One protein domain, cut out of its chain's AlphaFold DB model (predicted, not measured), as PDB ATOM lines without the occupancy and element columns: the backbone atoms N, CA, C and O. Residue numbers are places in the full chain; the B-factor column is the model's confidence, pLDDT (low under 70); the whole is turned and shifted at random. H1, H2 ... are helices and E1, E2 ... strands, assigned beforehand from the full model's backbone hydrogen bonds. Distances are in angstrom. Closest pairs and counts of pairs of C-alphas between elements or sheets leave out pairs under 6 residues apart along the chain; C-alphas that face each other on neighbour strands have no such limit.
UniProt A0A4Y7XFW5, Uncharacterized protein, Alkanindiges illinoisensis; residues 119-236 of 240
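AT A GLANCE: This is residues 119 to 236 of the 240 residues of an uncharacterized protein of Alkanindiges illinoisensis (UniProt A0A4Y7XFW5). A small, twisted four-stranded sheet lies in the middle of a rod-like shape, with the long helix H3 running slantwise over one of its faces and the far end of that helix, with the last two residues, sticking out as residues 227 to 236. Toward the opposite end of the rod, H1 and H2 make an arm of two nearly aligned helices running opposite ways, and H1 only grazes the sheet with its residues 155 to 159. The printed part has 118 residues, with three named helices and four named strands in the order E1 E2 E3 H1 H2 E4 H3; the class is mixed, and the sheet is antiparallel in the order E1, E4, E3, E2. It is only just loose, close to compact, with a radius of gyration of the C-alphas of 16.6 A and spans of 62 by 28 by 24 A.

IN THESE COORDINATES: E1 covers residues 119 to 125, 19.2 A long, and begins at C-alpha 119 (-45.099, -25.286, -1.866). E2 is residues 134 to 136, 6.9 A, and E3 is residues 139 to 143, 13.7 A. H1 is residues 155 to 172, 26.0 A, ending at C-alpha 172 (-23.880, -13.992, -2.879). H2 is residues 178 to 192, 21.7 A. E4 is residues 198 to 205, 23.3 A. H3 is residues 208 to 234, 38.8 A, ending at C-alpha 234 (-73.948, -25.718, 19.174).

HOW THE PARTS SIT: In the sheet, which only just is strongly twisted with C-alphas up to 4.3 A off its best plane, E1 and E2 are the edge strands. E1 and E4 are antiparallel at 155 degrees, with N 123 and O 200 2.8 A apart. E4 and E3 are antiparallel at 157 degrees, with N 140 and O 201 2.8 A apart. E2 and E3 form a hairpin, with N 134 and O 141 2.8 A apart. H3 is on the sheet at a height over the sheet of 9.1 A, making two layers, helix on one face of a sheet. It lies over E1, E4 and E3, slantwise to the strands, at 39 degrees to E1 on the local plane. The closest C-alphas of E4 and H3, Asn 204 and Ser 211, are 5.2 A apart. E3 and H1 are near each other, with 5 pairs of C-alphas within 10 A. H1 and H2 are close but not clearly touching, their closest C-alphas, Ala 156 and Ile 191, 7.6 A apart, at a shallow tilt of 6 degrees, opposite ways. H2 is not on the sheet, and H3 is apart from H1 and H2. In H1, H2 and H3 every O i to N i+4 pair is within hydrogen-bond range.

THE WHOLE: The two C-alphas farthest apart, Asn 174 and Asn 236, are 62.4 A apart. Residues 227 to 236, of which 227 to 234 belong to H3, stand free; without them the body spans 47 by 29 by 24 A. The printed part has no cut. The link from E3 to H1, 11 residues, is long. The mean pLDDT of the printed part is 90.7, and residues 235 to 236 are under 70.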
ATOM      1  N   ASN A 119     -44.626 -26.663  -1.778       94.12
ATOM      2  CA  ASN A 119     -45.099 -25.286  -1.866       94.12
ATOM      3  C   ASN A 119     -45.978 -24.950  -0.664       94.12
ATOM      4  O   ASN A 119     -46.677 -25.818  -0.143       94.12
ATOM      5  N   PHE A 120     -45.960 -23.685  -0.244       93.88
ATOM      6  CA  PHE A 120     -46.780 -23.173   0.852       93.88
ATOM      7  C   PHE A 120     -47.700 -22.076   0.333       93.88
ATOM      8  O   PHE A 120     -47.228 -21.074  -0.205       93.88
ATOM      9  N   HIS A 121     -48.998 -22.251   0.552       95.50
ATOM     10  CA  HIS A 121     -50.042 -21.330   0.118       95.50
ATOM     11  C   HIS A 121     -50.799 -20.806   1.335       95.50
ATOM     12  O   HIS A 121     -51.085 -21.572   2.254       95.50
ATOM     13  N   TYR A 122     -51.095 -19.507   1.361       94.81
ATOM     14  CA  TYR A 122     -51.693 -18.830   2.514       94.81
ATOM     15  C   TYR A 122     -53.052 -18.244   2.141       94.81
ATOM     16  O   TYR A 122     -53.171 -17.536   1.141       94.81
ATOM     17  N   PHE A 123     -54.061 -18.493   2.973       95.50
ATOM     18  CA  PHE A 123     -55.435 -18.044   2.763       95.50
ATOM     19  C   PHE A 123     -55.948 -17.304   3.995       95.50
ATOM     20  O   PHE A 123     -55.766 -17.763   5.121       95.50
ATOM     21  N   ILE A 124     -56.609 -16.164   3.795       94.88
ATOM     22  CA  ILE A 124     -57.273 -15.442   4.885       94.88
ATOM     23  C   ILE A 124     -58.587 -16.147   5.216       94.88
ATOM     24  O   ILE A 124     -59.431 -16.344   4.343       94.88
ATOM     25  N   VAL A 125     -58.787 -16.464   6.493       93.25
ATOM     26  CA  VAL A 125     -60.035 -17.035   7.000       93.25
ATOM     27  C   VAL A 125     -60.832 -15.941   7.698       93.25
ATOM     28  O   VAL A 125     -60.417 -15.394   8.720       93.25
ATOM     29  N   SER A 126     -62.001 -15.622   7.145       89.19
ATOM     30  CA  SER A 126     -62.911 -14.627   7.719       89.19
ATOM     31  C   SER A 126     -63.848 -15.257   8.752       89.19
ATOM     32  O   SER A 126     -64.244 -16.410   8.619       89.19
ATOM     33  N   GLY A 127     -64.225 -14.497   9.784       84.50
ATOM     34  CA  GLY A 127     -65.213 -14.934  10.783       84.50
ATOM     35  C   GLY A 127     -64.684 -15.899  11.852       84.50
ATOM     36  O   GLY A 127     -65.404 -16.205  12.797       84.50
ATOM     37  N   LEU A 128     -63.423 -16.327  11.756       85.75
ATOM     38  CA  LEU A 128     -62.752 -17.148  12.758       85.75
ATOM     39  C   LEU A 128     -61.592 -16.368  13.377       85.75
ATOM     40  O   LEU A 128     -60.758 -15.815  12.660       85.75
ATOM     41  N   LYS A 129     -61.499 -16.365  14.709       85.31
ATOM     42  CA  LYS A 129     -60.330 -15.859  15.436       85.31
ATOM     43  C   LYS A 129     -59.658 -17.008  16.172       85.31
ATOM     44  O   LYS A 129     -60.204 -17.531  17.140       85.31
ATOM     45  N   ALA A 130     -58.481 -17.401  15.706       84.31
ATOM     46  CA  ALA A 130     -57.645 -18.358  16.415       84.31
ATOM     47  C   ALA A 130     -56.820 -17.640  17.498       84.31
ATOM     48  O   ALA A 130     -56.394 -16.508  17.293       84.31
ATOM     49  N   ALA A 131     -56.628 -18.297  18.646       81.56
ATOM     50  CA  ALA A 131     -55.831 -17.790  19.777       81.56
ATOM     51  C   ALA A 131     -54.393 -18.347  19.824       81.56
ATOM     52  O   ALA A 131     -53.636 -18.055  20.747       81.56
ATOM     53  N   LYS A 132     -54.083 -19.276  18.916       87.06
ATOM     54  CA  LYS A 132     -52.753 -19.839  18.668       87.06
ATOM     55  C   LYS A 132     -52.747 -20.503  17.295       87.06
ATOM     56  O   LYS A 132     -53.810 -20.748  16.720       87.06
ATOM     57  N   ILE A 133     -51.561 -20.866  16.810       91.19
ATOM     58  CA  ILE A 133     -51.418 -21.697  15.611       91.19
ATOM     59  C   ILE A 133     -51.667 -23.171  15.954       91.19
ATOM     60  O   ILE A 133     -51.001 -23.742  16.822       91.19
ATOM     61  N   TYR A 134     -52.597 -23.787  15.229       89.75
ATOM     62  CA  TYR A 134     -52.883 -25.221  15.218       89.75
ATOM     63  C   TYR A 134     -52.346 -25.849  13.930       89.75
ATOM     64  O   TYR A 134     -52.276 -25.180  12.900       89.75
ATOM     65  N   GLN A 135     -51.982 -27.129  13.986       90.81
ATOM     66  CA  GLN A 135     -51.455 -27.884  12.849       90.81
ATOM     67  C   GLN A 135     -52.215 -29.203  12.690       90.81
ATOM     68  O   GLN A 135     -52.404 -29.920  13.671       90.81
ATOM     69  N   PHE A 136     -52.593 -29.509  11.450       90.75
ATOM     70  CA  PHE A 136     -53.322 -30.698  11.016       90.75
ATOM     71  C   PHE A 136     -52.710 -31.177   9.701       90.75
ATOM     72  O   PHE A 136     -52.902 -30.531   8.678       90.75
ATOM     73  N   ASP A 137     -51.940 -32.264   9.729       90.88
ATOM     74  CA  ASP A 137     -51.240 -32.795   8.554       90.88
ATOM     75  C   ASP A 137     -50.496 -31.705   7.757       90.88
ATOM     76  O   ASP A 137     -49.498 -31.151   8.236       90.88
ATOM     77  N   ASN A 138     -50.987 -31.388   6.558       94.31
ATOM     78  CA  ASN A 138     -50.426 -30.404   5.645       94.31
ATOM     79  C   ASN A 138     -50.981 -28.978   5.828       94.31
ATOM     80  O   ASN A 138     -50.526 -28.069   5.132       94.31
ATOM     81  N   ILE A 139     -51.911 -28.770   6.763       95.69
ATOM     82  CA  ILE A 139     -52.590 -27.505   7.055       95.69
ATOM     83  C   ILE A 139     -52.147 -26.949   8.412       95.69
ATOM     84  O   ILE A 139     -52.042 -27.658   9.414       95.69
ATOM     85  N   LYS A 140     -51.947 -25.634   8.484       94.88
ATOM     86  CA  LYS A 140     -51.874 -24.886   9.743       94.88
ATOM     87  C   LYS A 140     -52.867 -23.744   9.727       94.88
ATOM     88  O   LYS A 140     -53.038 -23.105   8.699       94.88
ATOM     89  N   ILE A 141     -53.465 -23.445  10.873       94.94
ATOM     90  CA  ILE A 141     -54.391 -22.321  11.024       94.94
ATOM     91  C   ILE A 141     -54.098 -21.548  12.303       94.94
ATOM     92  O   ILE A 141     -53.911 -22.141  13.363       94.94
ATOM     93  N   GLY A 142     -54.053 -20.224  12.225       94.69
ATOM     94  CA  GLY A 142     -53.788 -19.374  13.384       94.69
ATOM     95  C   GLY A 142     -53.752 -17.897  13.026       94.69
ATOM     96  O   GLY A 142     -53.860 -17.550  11.853       94.69
ATOM     97  N   ASN A 143     -53.600 -17.016  14.014       93.81
ATOM     98  CA  ASN A 143     -53.377 -15.603  13.719       93.81
ATOM     99  C   ASN A 143     -52.018 -15.415  13.021       93.81
ATOM    100  O   ASN A 143     -51.028 -16.032  13.417       93.81
ATOM    101  N   PHE A 144     -51.968 -14.559  12.001       93.81
ATOM    102  CA  PHE A 144     -50.789 -14.355  11.160       93.81
ATOM    103  C   PHE A 144     -49.505 -14.032  11.941       93.81
ATOM    104  O   PHE A 144     -48.421 -14.518  11.602       93.81
ATOM    105  N   ASN A 145     -49.638 -13.240  13.005       91.31
ATOM    106  CA  ASN A 145     -48.523 -12.750  13.813       91.31
ATOM    107  C   ASN A 145     -48.266 -13.588  15.078       91.31
ATOM    108  O   ASN A 145     -47.293 -13.338  15.785       91.31
ATOM    109  N   GLU A 146     -49.116 -14.568  15.393       89.81
ATOM    110  CA  GLU A 146     -48.925 -15.410  16.577       89.81
ATOM    111  C   GLU A 146     -47.852 -16.470  16.338       89.81
ATOM    112  O   GLU A 146     -47.768 -17.069  15.269       89.81
ATOM    113  N   GLN A 147     -47.038 -16.747  17.356       88.25
ATOM    114  CA  GLN A 147     -46.014 -17.781  17.259       88.25
ATOM    115  C   GLN A 147     -46.617 -19.182  17.364       88.25
ATOM    116  O   GLN A 147     -47.428 -19.486  18.244       88.25
ATOM    117  N   CYS A 148     -46.151 -20.085  16.503       83.00
ATOM    118  CA  CYS A 148     -46.460 -21.499  16.631       83.00
ATOM    119  C   CYS A 148     -45.687 -22.094  17.809       83.00
ATOM    120  O   CYS A 148     -44.472 -21.930  17.932       83.00
ATOM    121  N   SER A 149     -46.369 -22.855  18.666       80.44
ATOM    122  CA  SER A 149     -45.746 -23.477  19.838       80.44
ATOM    123  C   SER A 149     -44.609 -24.439  19.482       80.44
ATOM    124  O   SER A 149     -43.682 -24.583  20.282       80.44
ATOM    125  N   THR A 150     -44.691 -25.070  18.307       78.50
ATOM    126  CA  THR A 150     -43.761 -26.105  17.836       78.50
ATOM    127  C   THR A 150     -42.546 -25.500  17.143       78.50
ATOM    128  O   THR A 150     -41.420 -25.813  17.510       78.50
ATOM    129  N   THR A 151     -42.754 -24.613  16.167       83.12
ATOM    130  CA  THR A 151     -41.649 -24.018  15.395       83.12
ATOM    131  C   THR A 151     -41.072 -22.762  16.039       83.12
ATOM    132  O   THR A 151     -40.015 -22.314  15.616       83.12
ATOM    133  N   LYS A 152     -41.759 -22.182  17.034       87.75
ATOM    134  CA  LYS A 152     -41.447 -20.873  17.640       87.75
ATOM    135  C   LYS A 152     -41.445 -19.701  16.652       87.75
ATOM    136  O   LYS A 152     -40.986 -18.623  16.999       87.75
ATOM    137  N   LEU A 153     -41.994 -19.909  15.457       90.19
ATOM    138  CA  LEU A 153     -42.143 -18.896  14.419       90.19
ATOM    139  C   LEU A 153     -43.627 -18.682  14.132       90.19
ATOM    140  O   LEU A 153     -44.407 -19.640  14.099       90.19
ATOM    141  N   SER A 154     -44.002 -17.431  13.911       91.88
ATOM    142  CA  SER A 154     -45.257 -17.029  13.278       91.88
ATOM    143  C   SER A 154     -45.215 -17.248  11.765       91.88
ATOM    144  O   SER A 154     -44.158 -17.510  11.179       91.88
ATOM    145  N   PHE A 155     -46.372 -17.122  11.108       93.62
ATOM    146  CA  PHE A 155     -46.433 -17.147   9.645       93.62
ATOM    147  C   PHE A 155     -45.648 -15.975   9.042       93.62
ATOM    148  O   PHE A 155     -44.869 -16.177   8.110       93.62
ATOM    149  N   ALA A 156     -45.782 -14.778   9.623       92.06
ATOM    150  CA  ALA A 156     -45.040 -13.591   9.209       92.06
ATOM    151  C   ALA A 156     -43.516 -13.802   9.269       92.06
ATOM    152  O   ALA A 156     -42.818 -13.575   8.279       92.06
ATOM    153  N   GLU A 157     -43.001 -14.294  10.402       91.75
ATOM    154  CA  GLU A 157     -41.565 -14.551  10.586       91.75
ATOM    155  C   GLU A 157     -41.052 -15.614   9.612       91.75
ATOM    156  O   GLU A 157     -39.998 -15.433   9.006       91.75
ATOM    157  N   LYS A 158     -41.809 -16.700   9.411       91.88
ATOM    158  CA  LYS A 158     -41.450 -17.759   8.457       91.88
ATOM    159  C   LYS A 158     -41.306 -17.209   7.037       91.88
ATOM    160  O   LYS A 158     -40.324 -17.502   6.357       91.88
ATOM    161  N   ILE A 159     -42.274 -16.411   6.589       90.62
ATOM    162  CA  ILE A 159     -42.250 -15.803   5.256       90.62
ATOM    163  C   ILE A 159     -41.056 -14.847   5.132       90.62
ATOM    164  O   ILE A 159     -40.318 -14.909   4.150       90.62
ATOM    165  N   TYR A 160     -40.830 -14.001   6.138       88.88
ATOM    166  CA  TYR A 160     -39.722 -13.050   6.145       88.88
ATOM    167  C   TYR A 160     -38.350 -13.739   6.087       88.88
ATOM    168  O   TYR A 160     -37.508 -13.355   5.275       88.88
ATOM    169  N   LEU A 161     -38.144 -14.798   6.877       90.75
ATOM    170  CA  LEU A 161     -36.912 -15.593   6.849       90.75
ATOM    171  C   LEU A 161     -36.657 -16.192   5.462       90.75
ATOM    172  O   LEU A 161     -35.545 -16.083   4.950       90.75
ATOM    173  N   ASN A 162     -37.688 -16.739   4.808       89.00
ATOM    174  CA  ASN A 162     -37.558 -17.258   3.445       89.00
ATOM    175  C   ASN A 162     -37.119 -16.168   2.449       89.00
ATOM    176  O   ASN A 162     -36.234 -16.410   1.625       89.00
ATOM    177  N   TYR A 163     -37.681 -14.956   2.538       87.50
ATOM    178  CA  TYR A 163     -37.248 -13.834   1.696       87.50
ATOM    179  C   TYR A 163     -35.792 -13.448   1.939       87.50
ATOM    180  O   TYR A 163     -35.060 -13.197   0.978       87.50
ATOM    181  N   GLN A 164     -35.359 -13.412   3.200       89.19
ATOM    182  CA  GLN A 164     -33.968 -13.126   3.534       89.19
ATOM    183  C   GLN A 164     -33.028 -14.178   2.945       89.19
ATOM    184  O   GLN A 164     -32.029 -13.814   2.327       89.19
ATOM    185  N   THR A 165     -33.370 -15.464   3.053       91.62
ATOM    186  CA  THR A 165     -32.580 -16.553   2.466       91.62
ATOM    187  C   THR A 165     -32.434 -16.396   0.953       91.62
ATOM    188  O   THR A 165     -31.316 -16.448   0.444       91.62
ATOM    189  N   ILE A 166     -33.529 -16.143   0.228       89.12
ATOM    190  CA  ILE A 166     -33.497 -15.958  -1.234       89.12
ATOM    191  C   ILE A 166     -32.679 -14.718  -1.613       89.12
ATOM    192  O   ILE A 166     -31.872 -14.757  -2.542       89.12
ATOM    193  N   THR A 167     -32.871 -13.618  -0.885       89.56
ATOM    194  CA  THR A 167     -32.160 -12.357  -1.129       89.56
ATOM    195  C   THR A 167     -30.658 -12.530  -0.932       89.56
ATOM    196  O   THR A 167     -29.878 -12.118  -1.790       89.56
ATOM    197  N   ASN A 168     -30.247 -13.167   0.167       92.56
ATOM    198  CA  ASN A 168     -28.841 -13.430   0.460       92.56
ATOM    199  C   ASN A 168     -28.228 -14.342  -0.601       92.56
ATOM    200  O   ASN A 168     -27.199 -13.985  -1.163       92.56
ATOM    201  N   TYR A 169     -28.914 -15.427  -0.973       93.94
ATOM    202  CA  TYR A 169     -28.468 -16.315  -2.046       93.94
ATOM    203  C   TYR A 169     -28.234 -15.555  -3.360       93.94
ATOM    204  O   TYR A 169     -27.187 -15.700  -3.990       93.94
ATOM    205  N   LYS A 170     -29.173 -14.699  -3.782       93.00
ATOM    206  CA  LYS A 170     -29.010 -13.920  -5.018       93.00
ATOM    207  C   LYS A 170     -27.846 -12.936  -4.946       93.00
ATOM    208  O   LYS A 170     -27.115 -12.800  -5.927       93.00
ATOM    209  N   LYS A 171     -27.670 -12.266  -3.802       92.25
ATOM    210  CA  LYS A 171     -26.565 -11.323  -3.572       92.25
ATOM    211  C   LYS A 171     -25.212 -12.030  -3.588       92.25
ATOM    212  O   LYS A 171     -24.316 -11.579  -4.289       92.25
ATOM    213  N   GLU A 172     -25.091 -13.159  -2.894       95.94
ATOM    214  CA  GLU A 172     -23.880 -13.992  -2.879       95.94
ATOM    215  C   GLU A 172     -23.503 -14.491  -4.284       95.94
ATOM    216  O   GLU A 172     -22.324 -14.582  -4.612       95.94
ATOM    217  N   ASN A 173     -24.497 -14.745  -5.140       95.44
ATOM    218  CA  ASN A 173     -24.304 -15.177  -6.526       95.44
ATOM    219  C   ASN A 173     -24.271 -14.022  -7.550       95.44
ATOM    220  O   ASN A 173     -24.359 -14.280  -8.748       95.44
ATOM    221  N   ASN A 174     -24.180 -12.756  -7.116       93.88
ATOM    222  CA  ASN A 174     -24.183 -11.563  -7.985       93.88
ATOM    223  C   ASN A 174     -25.343 -11.518  -9.007       93.88
ATOM    224  O   ASN A 174     -25.197 -10.998 -10.111       93.88
ATOM    225  N   SER A 175     -26.498 -12.077  -8.644       93.38
ATOM    226  CA  SER A 175     -27.699 -12.145  -9.494       93.38
ATOM    227  C   SER A 175     -28.842 -11.254  -8.998       93.38
ATOM    228  O   SER A 175     -29.888 -11.190  -9.640       93.38
ATOM    229  N   PHE A 176     -28.645 -10.569  -7.867       92.75
ATOM    230  CA  PHE A 176     -29.614  -9.632  -7.303       92.75
ATOM    231  C   PHE A 176     -29.625  -8.319  -8.094       92.75
ATOM    232  O   PHE A 176     -28.579  -7.691  -8.258       92.75
ATOM    233  N   ASN A 177     -30.802  -7.896  -8.557       90.75
ATOM    234  CA  ASN A 177     -30.976  -6.692  -9.376       90.75
ATOM    235  C   ASN A 177     -32.128  -5.790  -8.883       90.75
ATOM    236  O   ASN A 177     -32.842  -6.120  -7.939       90.75
ATOM    237  N   GLU A 178     -32.328  -4.647  -9.545       90.19
ATOM    238  CA  GLU A 178     -33.371  -3.666  -9.194       90.19
ATOM    239  C   GLU A 178     -34.795  -4.244  -9.257       90.19
ATOM    240  O   GLU A 178     -35.652  -3.891  -8.444       90.19
ATOM    241  N   MET A 179     -35.059  -5.179 -10.178       91.25
ATOM    242  CA  MET A 179     -36.358  -5.850 -10.243       91.25
ATOM    243  C   MET A 179     -36.587  -6.753  -9.032       91.25
ATOM    244  O   MET A 179     -37.716  -6.836  -8.549       91.25
ATOM    245  N   ASP A 180     -35.547  -7.404  -8.510       88.62
ATOM    246  CA  ASP A 180     -35.653  -8.189  -7.279       88.62
ATOM    247  C   ASP A 180     -36.009  -7.311  -6.078       88.62
ATOM    248  O   ASP A 180     -36.864  -7.683  -5.272       88.62
ATOM    249  N   GLU A 181     -35.403  -6.125  -5.978       87.62
ATOM    250  CA  GLU A 181     -35.731  -5.151  -4.937       87.62
ATOM    251  C   GLU A 181     -37.181  -4.662  -5.052       87.62
ATOM    252  O   GLU A 181     -37.914  -4.646  -4.058       87.62
ATOM    253  N   TYR A 182     -37.639  -4.355  -6.268       89.94
ATOM    254  CA  TYR A 182     -39.033  -4.001  -6.522       89.94
ATOM    255  C   TYR A 182     -39.998  -5.117  -6.087       89.94
ATOM    256  O   TYR A 182     -40.948  -4.867  -5.338       89.94
ATOM    257  N   TRP A 183     -39.756  -6.364  -6.507       86.06
ATOM    258  CA  TRP A 183     -40.618  -7.496  -6.155       86.06
ATOM    259  C   TRP A 183     -40.613  -7.802  -4.660       86.06
ATOM    260  O   TRP A 183     -41.655  -8.175  -4.113       86.06
ATOM    261  N   LEU A 184     -39.481  -7.602  -3.982       86.44
ATOM    262  CA  LEU A 184     -39.392  -7.712  -2.530       86.44
ATOM    263  C   LEU A 184     -40.323  -6.698  -1.848       86.44
ATOM    264  O   LEU A 184     -41.135  -7.085  -1.007       86.44
ATOM    265  N   GLN A 185     -40.273  -5.426  -2.248       88.56
ATOM    266  CA  GLN A 185     -41.154  -4.390  -1.695       88.56
ATOM    267  C   GLN A 185     -42.637  -4.697  -1.953       88.56
ATOM    268  O   GLN A 185     -43.457  -4.616  -1.036       88.56
ATOM    269  N   GLN A 186     -42.989  -5.121  -3.172       89.81
ATOM    270  CA  GLN A 186     -44.364  -5.518  -3.499       89.81
ATOM    271  C   GLN A 186     -44.838  -6.715  -2.669       89.81
ATOM    272  O   GLN A 186     -46.001  -6.777  -2.264       89.81
ATOM    273  N   SER A 187     -43.942  -7.658  -2.390       85.62
ATOM    274  CA  SER A 187     -44.247  -8.823  -1.564       85.62
ATOM    275  C   SER A 187     -44.518  -8.429  -0.115       85.62
ATOM    276  O   SER A 187     -45.520  -8.864   0.445       85.62
ATOM    277  N   LEU A 188     -43.707  -7.538   0.467       87.19
ATOM    278  CA  LEU A 188     -43.922  -7.012   1.823       87.19
ATOM    279  C   LEU A 188     -45.272  -6.288   1.957       87.19
ATOM    280  O   LEU A 188     -45.996  -6.521   2.922       87.19
ATOM    281  N   ILE A 189     -45.664  -5.496   0.954       90.62
ATOM    282  CA  ILE A 189     -46.986  -4.840   0.907       90.62
ATOM    283  C   ILE A 189     -48.127  -5.864   0.823       90.62
ATOM    284  O   ILE A 189     -49.214  -5.646   1.355       90.62
ATOM    285  N   ARG A 190     -47.931  -6.985   0.121       89.00
ATOM    286  CA  ARG A 190     -48.941  -8.052   0.061       89.00
ATOM    287  C   ARG A 190     -49.047  -8.802   1.383       89.00
ATOM    288  O   ARG A 190     -50.154  -9.148   1.776       89.00
ATOM    289  N   ILE A 191     -47.923  -9.032   2.052       89.06
ATOM    290  CA  ILE A 191     -47.848  -9.732   3.338       89.06
ATOM    291  C   ILE A 191     -48.525  -8.931   4.446       89.06
ATOM    292  O   ILE A 191     -49.266  -9.514   5.231       89.06
ATOM    293  N   SER A 192     -48.348  -7.607   4.478       90.62
ATOM    294  CA  SER A 192     -48.976  -6.769   5.508       90.62
ATOM    295  C   SER A 192     -50.507  -6.847   5.494       90.62
ATOM    296  O   SER A 192     -51.147  -6.649   6.520       90.62
ATOM    297  N   LYS A 193     -51.123  -7.236   4.368       92.75
ATOM    298  CA  LYS A 193     -52.575  -7.480   4.278       92.75
ATOM    299  C   LYS A 193     -53.060  -8.670   5.111       92.75
ATOM    300  O   LYS A 193     -54.261  -8.802   5.311       92.75
ATOM    301  N   TYR A 194     -52.162  -9.544   5.556       92.69
ATOM    302  CA  TYR A 194     -52.492 -10.681   6.413       92.69
ATOM    303  C   TYR A 194     -52.400 -10.328   7.903       92.69
ATOM    304  O   TYR A 194     -52.855 -11.108   8.739       92.69
ATOM    305  N   GLU A 195     -51.839  -9.169   8.258       91.12
ATOM    306  CA  GLU A 195     -51.678  -8.756   9.653       91.12
ATOM    307  C   GLU A 195     -53.023  -8.686  10.381       91.12
ATOM    308  O   GLU A 195     -54.012  -8.156   9.879       91.12
ATOM    309  N   GLY A 196     -53.062  -9.264  11.583       88.38
ATOM    310  CA  GLY A 196     -54.270  -9.321  12.407       88.38
ATOM    311  C   GLY A 196     -55.343 -10.314  11.941       88.38
ATOM    312  O   GLY A 196     -56.323 -10.513  12.665       88.38
ATOM    313  N   HIS A 197     -55.168 -10.973  10.792       93.94
ATOM    314  CA  HIS A 197     -56.097 -11.984  10.296       93.94
ATOM    315  C   HIS A 197     -55.752 -13.391  10.795       93.94
ATOM    316  O   HIS A 197     -54.595 -13.729  11.054       93.94
ATOM    317  N   THR A 198     -56.774 -14.246  10.885       95.19
ATOM    318  CA  THR A 198     -56.567 -15.697  10.928       95.19
ATOM    319  C   THR A 198     -56.200 -16.165   9.528       95.19
ATOM    320  O   THR A 198     -56.879 -15.836   8.554       95.19
ATOM    321  N   VAL A 199     -55.128 -16.936   9.434       95.81
ATOM    322  CA  VAL A 199     -54.561 -17.422   8.184       95.81
ATOM    323  C   VAL A 199     -54.479 -18.933   8.225       95.81
ATOM    324  O   VAL A 199     -54.173 -19.522   9.262       95.81
ATOM    325  N   LEU A 200     -54.755 -19.536   7.078       96.25
ATOM    326  CA  LEU A 200     -54.580 -20.945   6.809       96.25
ATOM    327  C   LEU A 200     -53.375 -21.110   5.869       96.25
ATOM    328  O   LEU A 200     -53.389 -20.601   4.754       96.25
ATOM    329  N   GLU A 201     -52.318 -21.772   6.339       96.06
ATOM    330  CA  GLU A 201     -51.167 -22.213   5.539       96.06
ATOM    331  C   GLU A 201     -51.429 -23.653   5.093       96.06
ATOM    332  O   GLU A 201     -51.521 -24.537   5.941       96.06
ATOM    333  N   VAL A 202     -51.513 -23.904   3.786       97.50
ATOM    334  CA  VAL A 202     -51.554 -25.259   3.219       97.50
ATOM    335  C   VAL A 202     -50.246 -25.549   2.516       97.50
ATOM    336  O   VAL A 202     -49.792 -24.767   1.678       97.50
ATOM    337  N   SER A 203     -49.664 -26.699   2.824       95.88
ATOM    338  CA  SER A 203     -48.472 -27.201   2.161       95.88
ATOM    339  C   SER A 203     -48.822 -28.328   1.192       95.88
ATOM    340  O   SER A 203     -49.476 -29.292   1.570       95.88
ATOM    341  N   ASN A 204     -48.413 -28.208  -0.069       96.88
ATOM    342  CA  ASN A 204     -48.679 -29.224  -1.085       96.88
ATOM    343  C   ASN A 204     -47.492 -29.386  -2.030       96.88
ATOM    344  O   ASN A 204     -46.836 -28.414  -2.414       96.88
ATOM    345  N   PHE A 205     -47.214 -30.634  -2.404       95.94
ATOM    346  CA  PHE A 205     -46.182 -30.941  -3.385       95.94
ATOM    347  C   PHE A 205     -46.664 -30.636  -4.801       95.94
ATOM    348  O   PHE A 205     -47.850 -30.775  -5.102       95.94
ATOM    349  N   GLY A 206     -45.733 -30.271  -5.676       96.12
ATOM    350  CA  GLY A 206     -45.994 -30.129  -7.103       96.12
ATOM    351  C   GLY A 206     -45.400 -28.870  -7.715       96.12
ATOM    352  O   GLY A 206     -44.553 -28.193  -7.124       96.12
ATOM    353  N   ASP A 207     -45.826 -28.570  -8.933       94.62
ATOM    354  CA  ASP A 207     -45.635 -27.261  -9.541       94.62
ATOM    355  C   ASP A 207     -46.589 -26.216  -8.943       94.62
ATOM    356  O   ASP A 207     -47.470 -26.524  -8.132       94.62
ATOM    357  N   ASP A 208     -46.386 -24.956  -9.320       91.44
ATOM    358  CA  ASP A 208     -47.118 -23.830  -8.740       91.44
ATOM    359  C   ASP A 208     -48.634 -23.978  -8.931       91.44
ATOM    360  O   ASP A 208     -49.397 -23.757  -7.994       91.44
ATOM    361  N   GLU A 209     -49.074 -24.405 -10.120       93.25
ATOM    362  CA  GLU A 209     -50.490 -24.511 -10.482       93.25
ATOM    363  C   GLU A 209     -51.185 -25.722  -9.841       93.25
ATOM    364  O   GLU A 209     -52.287 -25.596  -9.305       93.25
ATOM    365  N   SER A 210     -50.560 -26.900  -9.846       94.12
ATOM    366  CA  SER A 210     -51.149 -28.084  -9.208       94.12
ATOM    367  C   SER A 210     -51.198 -27.913  -7.699       94.12
ATOM    368  O   SER A 210     -52.211 -28.227  -7.075       94.12
ATOM    369  N   SER A 211     -50.123 -27.374  -7.113       96.19
ATOM    370  CA  SER A 211     -50.057 -27.175  -5.668       96.19
ATOM    371  C   SER A 211     -51.063 -26.132  -5.182       96.19
ATOM    372  O   SER A 211     -51.705 -26.383  -4.165       96.19
ATOM    373  N   ILE A 212     -51.273 -25.011  -5.894       96.00
ATOM    374  CA  ILE A 212     -52.288 -24.023  -5.489       96.00
ATOM    375  C   ILE A 212     -53.703 -24.590  -5.623       96.00
ATOM    376  O   ILE A 212     -54.501 -24.426  -4.703       96.00
ATOM    377  N   ASN A 213     -54.007 -25.304  -6.712       95.25
ATOM    378  CA  ASN A 213     -55.331 -25.891  -6.924       95.25
ATOM    379  C   ASN A 213     -55.658 -26.936  -5.851       95.25
ATOM    380  O   ASN A 213     -56.759 -26.932  -5.301       95.25
ATOM    381  N   GLN A 214     -54.695 -27.794  -5.503       95.69
ATOM    382  CA  GLN A 214     -54.870 -28.734  -4.398       95.69
ATOM    383  C   GLN A 214     -55.024 -28.000  -3.062       95.69
ATOM    384  O   GLN A 214     -55.912 -28.335  -2.287       95.69
ATOM    385  N   SER A 215     -54.220 -26.963  -2.812       97.12
ATOM    386  CA  SER A 215     -54.310 -26.182  -1.578       97.12
ATOM    387  C   SER A 215     -55.637 -25.448  -1.409       97.12
ATOM    388  O   SER A 215     -56.101 -25.322  -0.279       97.12
ATOM    389  N   ILE A 216     -56.266 -24.994  -2.497       96.88
ATOM    390  CA  ILE A 216     -57.625 -24.434  -2.460       96.88
ATOM    391  C   ILE A 216     -58.618 -25.510  -2.010       96.88
ATOM    392  O   ILE A 216     -59.344 -25.289  -1.044       96.88
ATOM    393  N   ASN A 217     -58.599 -26.688  -2.641       96.50
ATOM    394  CA  ASN A 217     -59.504 -27.789  -2.293       96.50
ATOM    395  C   ASN A 217     -59.332 -28.241  -0.833       96.50
ATOM    396  O   ASN A 217     -60.315 -28.449  -0.123       96.50
ATOM    397  N   ASP A 218     -58.085 -28.372  -0.374       96.75
ATOM    398  CA  ASP A 218     -57.766 -28.752   1.004       96.75
ATOM    399  C   ASP A 218     -58.261 -27.696   2.002       96.75
ATOM    400  O   ASP A 218     -58.873 -28.033   3.017       96.75
ATOM    401  N   ALA A 219     -58.041 -26.409   1.704       96.31
ATOM    402  CA  ALA A 219     -58.515 -25.308   2.538       96.31
ATOM    403  C   ALA A 219     -60.049 -25.278   2.611       96.31
ATOM    404  O   ALA A 219     -60.604 -25.156   3.702       96.31
ATOM    405  N   GLU A 220     -60.741 -25.427   1.480       95.69
ATOM    406  CA  GLU A 220     -62.205 -25.478   1.432       95.69
ATOM    407  C   GLU A 220     -62.756 -26.664   2.228       95.69
ATOM    408  O   GLU A 220     -63.659 -26.485   3.051       95.69
ATOM    409  N   SER A 221     -62.190 -27.861   2.045       95.94
ATOM    410  CA  SER A 221     -62.590 -29.057   2.794       95.94
ATOM    411  C   SER A 221     -62.410 -28.856   4.298       95.94
ATOM    412  O   SER A 221     -63.335 -29.095   5.072       95.94
ATOM    413  N   PHE A 222     -61.253 -28.337   4.715       95.81
ATOM    414  CA  PHE A 222     -60.954 -28.089   6.121       95.81
ATOM    415  C   PHE A 222     -61.901 -27.058   6.750       95.81
ATOM    416  O   PHE A 222     -62.407 -27.260   7.855       95.81
ATOM    417  N   ILE A 223     -62.190 -25.956   6.051       94.06
ATOM    418  CA  ILE A 223     -63.139 -24.949   6.539       94.06
ATOM    419  C   ILE A 223     -64.554 -25.529   6.644       94.06
ATOM    420  O   ILE A 223     -65.234 -25.281   7.641       94.06
ATOM    421  N   ASN A 224     -64.988 -26.336   5.674       93.62
ATOM    422  CA  ASN A 224     -66.289 -27.004   5.726       93.62
ATOM    423  C   ASN A 224     -66.405 -27.945   6.932       93.62
ATOM    424  O   ASN A 224     -67.428 -27.941   7.619       93.62
ATOM    425  N   GLU A 225     -65.349 -28.698   7.242       92.81
ATOM    426  CA  GLU A 225     -65.295 -29.539   8.440       92.81
ATOM    427  C   GLU A 225     -65.370 -28.712   9.729       92.81
ATOM    428  O   GLU A 225     -66.139 -29.051  10.631       92.81
ATOM    429  N   LEU A 226     -64.646 -27.590   9.812       90.12
ATOM    430  CA  LEU A 226     -64.733 -26.688  10.965       90.12
ATOM    431  C   LEU A 226     -66.147 -26.123  11.153       90.12
ATOM    432  O   LEU A 226     -66.643 -26.079  12.282       90.12
ATOM    433  N   ILE A 227     -66.811 -25.717  10.066       89.50
ATOM    434  CA  ILE A 227     -68.197 -25.229  10.100       89.50
ATOM    435  C   ILE A 227     -69.132 -26.330  10.606       89.50
ATOM    436  O   ILE A 227     -69.936 -26.090  11.509       89.50
ATOM    437  N   PHE A 228     -69.004 -27.541  10.063       91.38
ATOM    438  CA  PHE A 228     -69.811 -28.694  10.451       91.38
ATOM    439  C   PHE A 228     -69.646 -29.042  11.938       91.38
ATOM    440  O   PHE A 228     -70.635 -29.176  12.665       91.38
ATOM    441  N   LEU A 229     -68.403 -29.116  12.424       88.06
ATOM    442  CA  LEU A 229     -68.107 -29.356  13.839       88.06
ATOM    443  C   LEU A 229     -68.675 -28.245  14.732       88.06
ATOM    444  O   LEU A 229     -69.249 -28.533  15.786       88.06
ATOM    445  N   GLY A 230     -68.571 -26.988  14.294       85.62
ATOM    446  CA  GLY A 230     -69.175 -25.845  14.972       85.62
ATOM    447  C   GLY A 230     -70.689 -26.004  15.127       85.62
ATOM    448  O   GLY A 230     -71.206 -25.889  16.240       85.62
ATOM    449  N   GLN A 231     -71.396 -26.358  14.052       87.88
ATOM    450  CA  GLN A 231     -72.850 -26.560  14.068       87.88
ATOM    451  C   GLN A 231     -73.280 -27.698  15.001       87.88
ATOM    452  O   GLN A 231     -74.212 -27.530  15.788       87.88
ATOM    453  N   ILE A 232     -72.586 -28.840  14.971       88.12
ATOM    454  CA  ILE A 232     -72.880 -29.961  15.878       88.12
ATOM    455  C   ILE A 232     -72.639 -29.562  17.333       88.12
ATOM    456  O   ILE A 232     -73.439 -29.892  18.208       88.12
ATOM    457  N   SER A 233     -71.551 -28.838  17.604       79.81
ATOM    458  CA  SER A 233     -71.209 -28.429  18.967       79.81
ATOM    459  C   SER A 233     -72.241 -27.477  19.585       79.81
ATOM    460  O   SER A 233     -72.469 -27.539  20.792       79.81
ATOM    461  N   LEU A 234     -72.890 -26.645  18.762       71.81
ATOM    462  CA  LEU A 234     -73.948 -25.718  19.174       71.81
ATOM    463  C   LEU A 234     -75.303 -26.413  19.375       71.81
ATOM    464  O   LEU A 234     -76.080 -25.995  20.226       71.81
ATOM    465  N   ASN A 235     -75.568 -27.497  18.644       61.25
ATOM    466  CA  ASN A 235     -76.821 -28.257  18.722       61.25
ATOM    467  C   ASN A 235     -76.834 -29.330  19.826       61.25
ATOM    468  O   ASN A 235     -77.743 -30.158  19.864       61.25
ATOM    469  N   ASN A 236     -75.841 -29.347  20.719       51.84
ATOM    470  CA  ASN A 236     -75.744 -30.332  21.792       51.84
ATOM    471  C   ASN A 236     -76.448 -29.798  23.065       51.84
ATOM    472  O   ASN A 236     -75.917 -28.889  23.706       51.84
TER     473      ASN A 236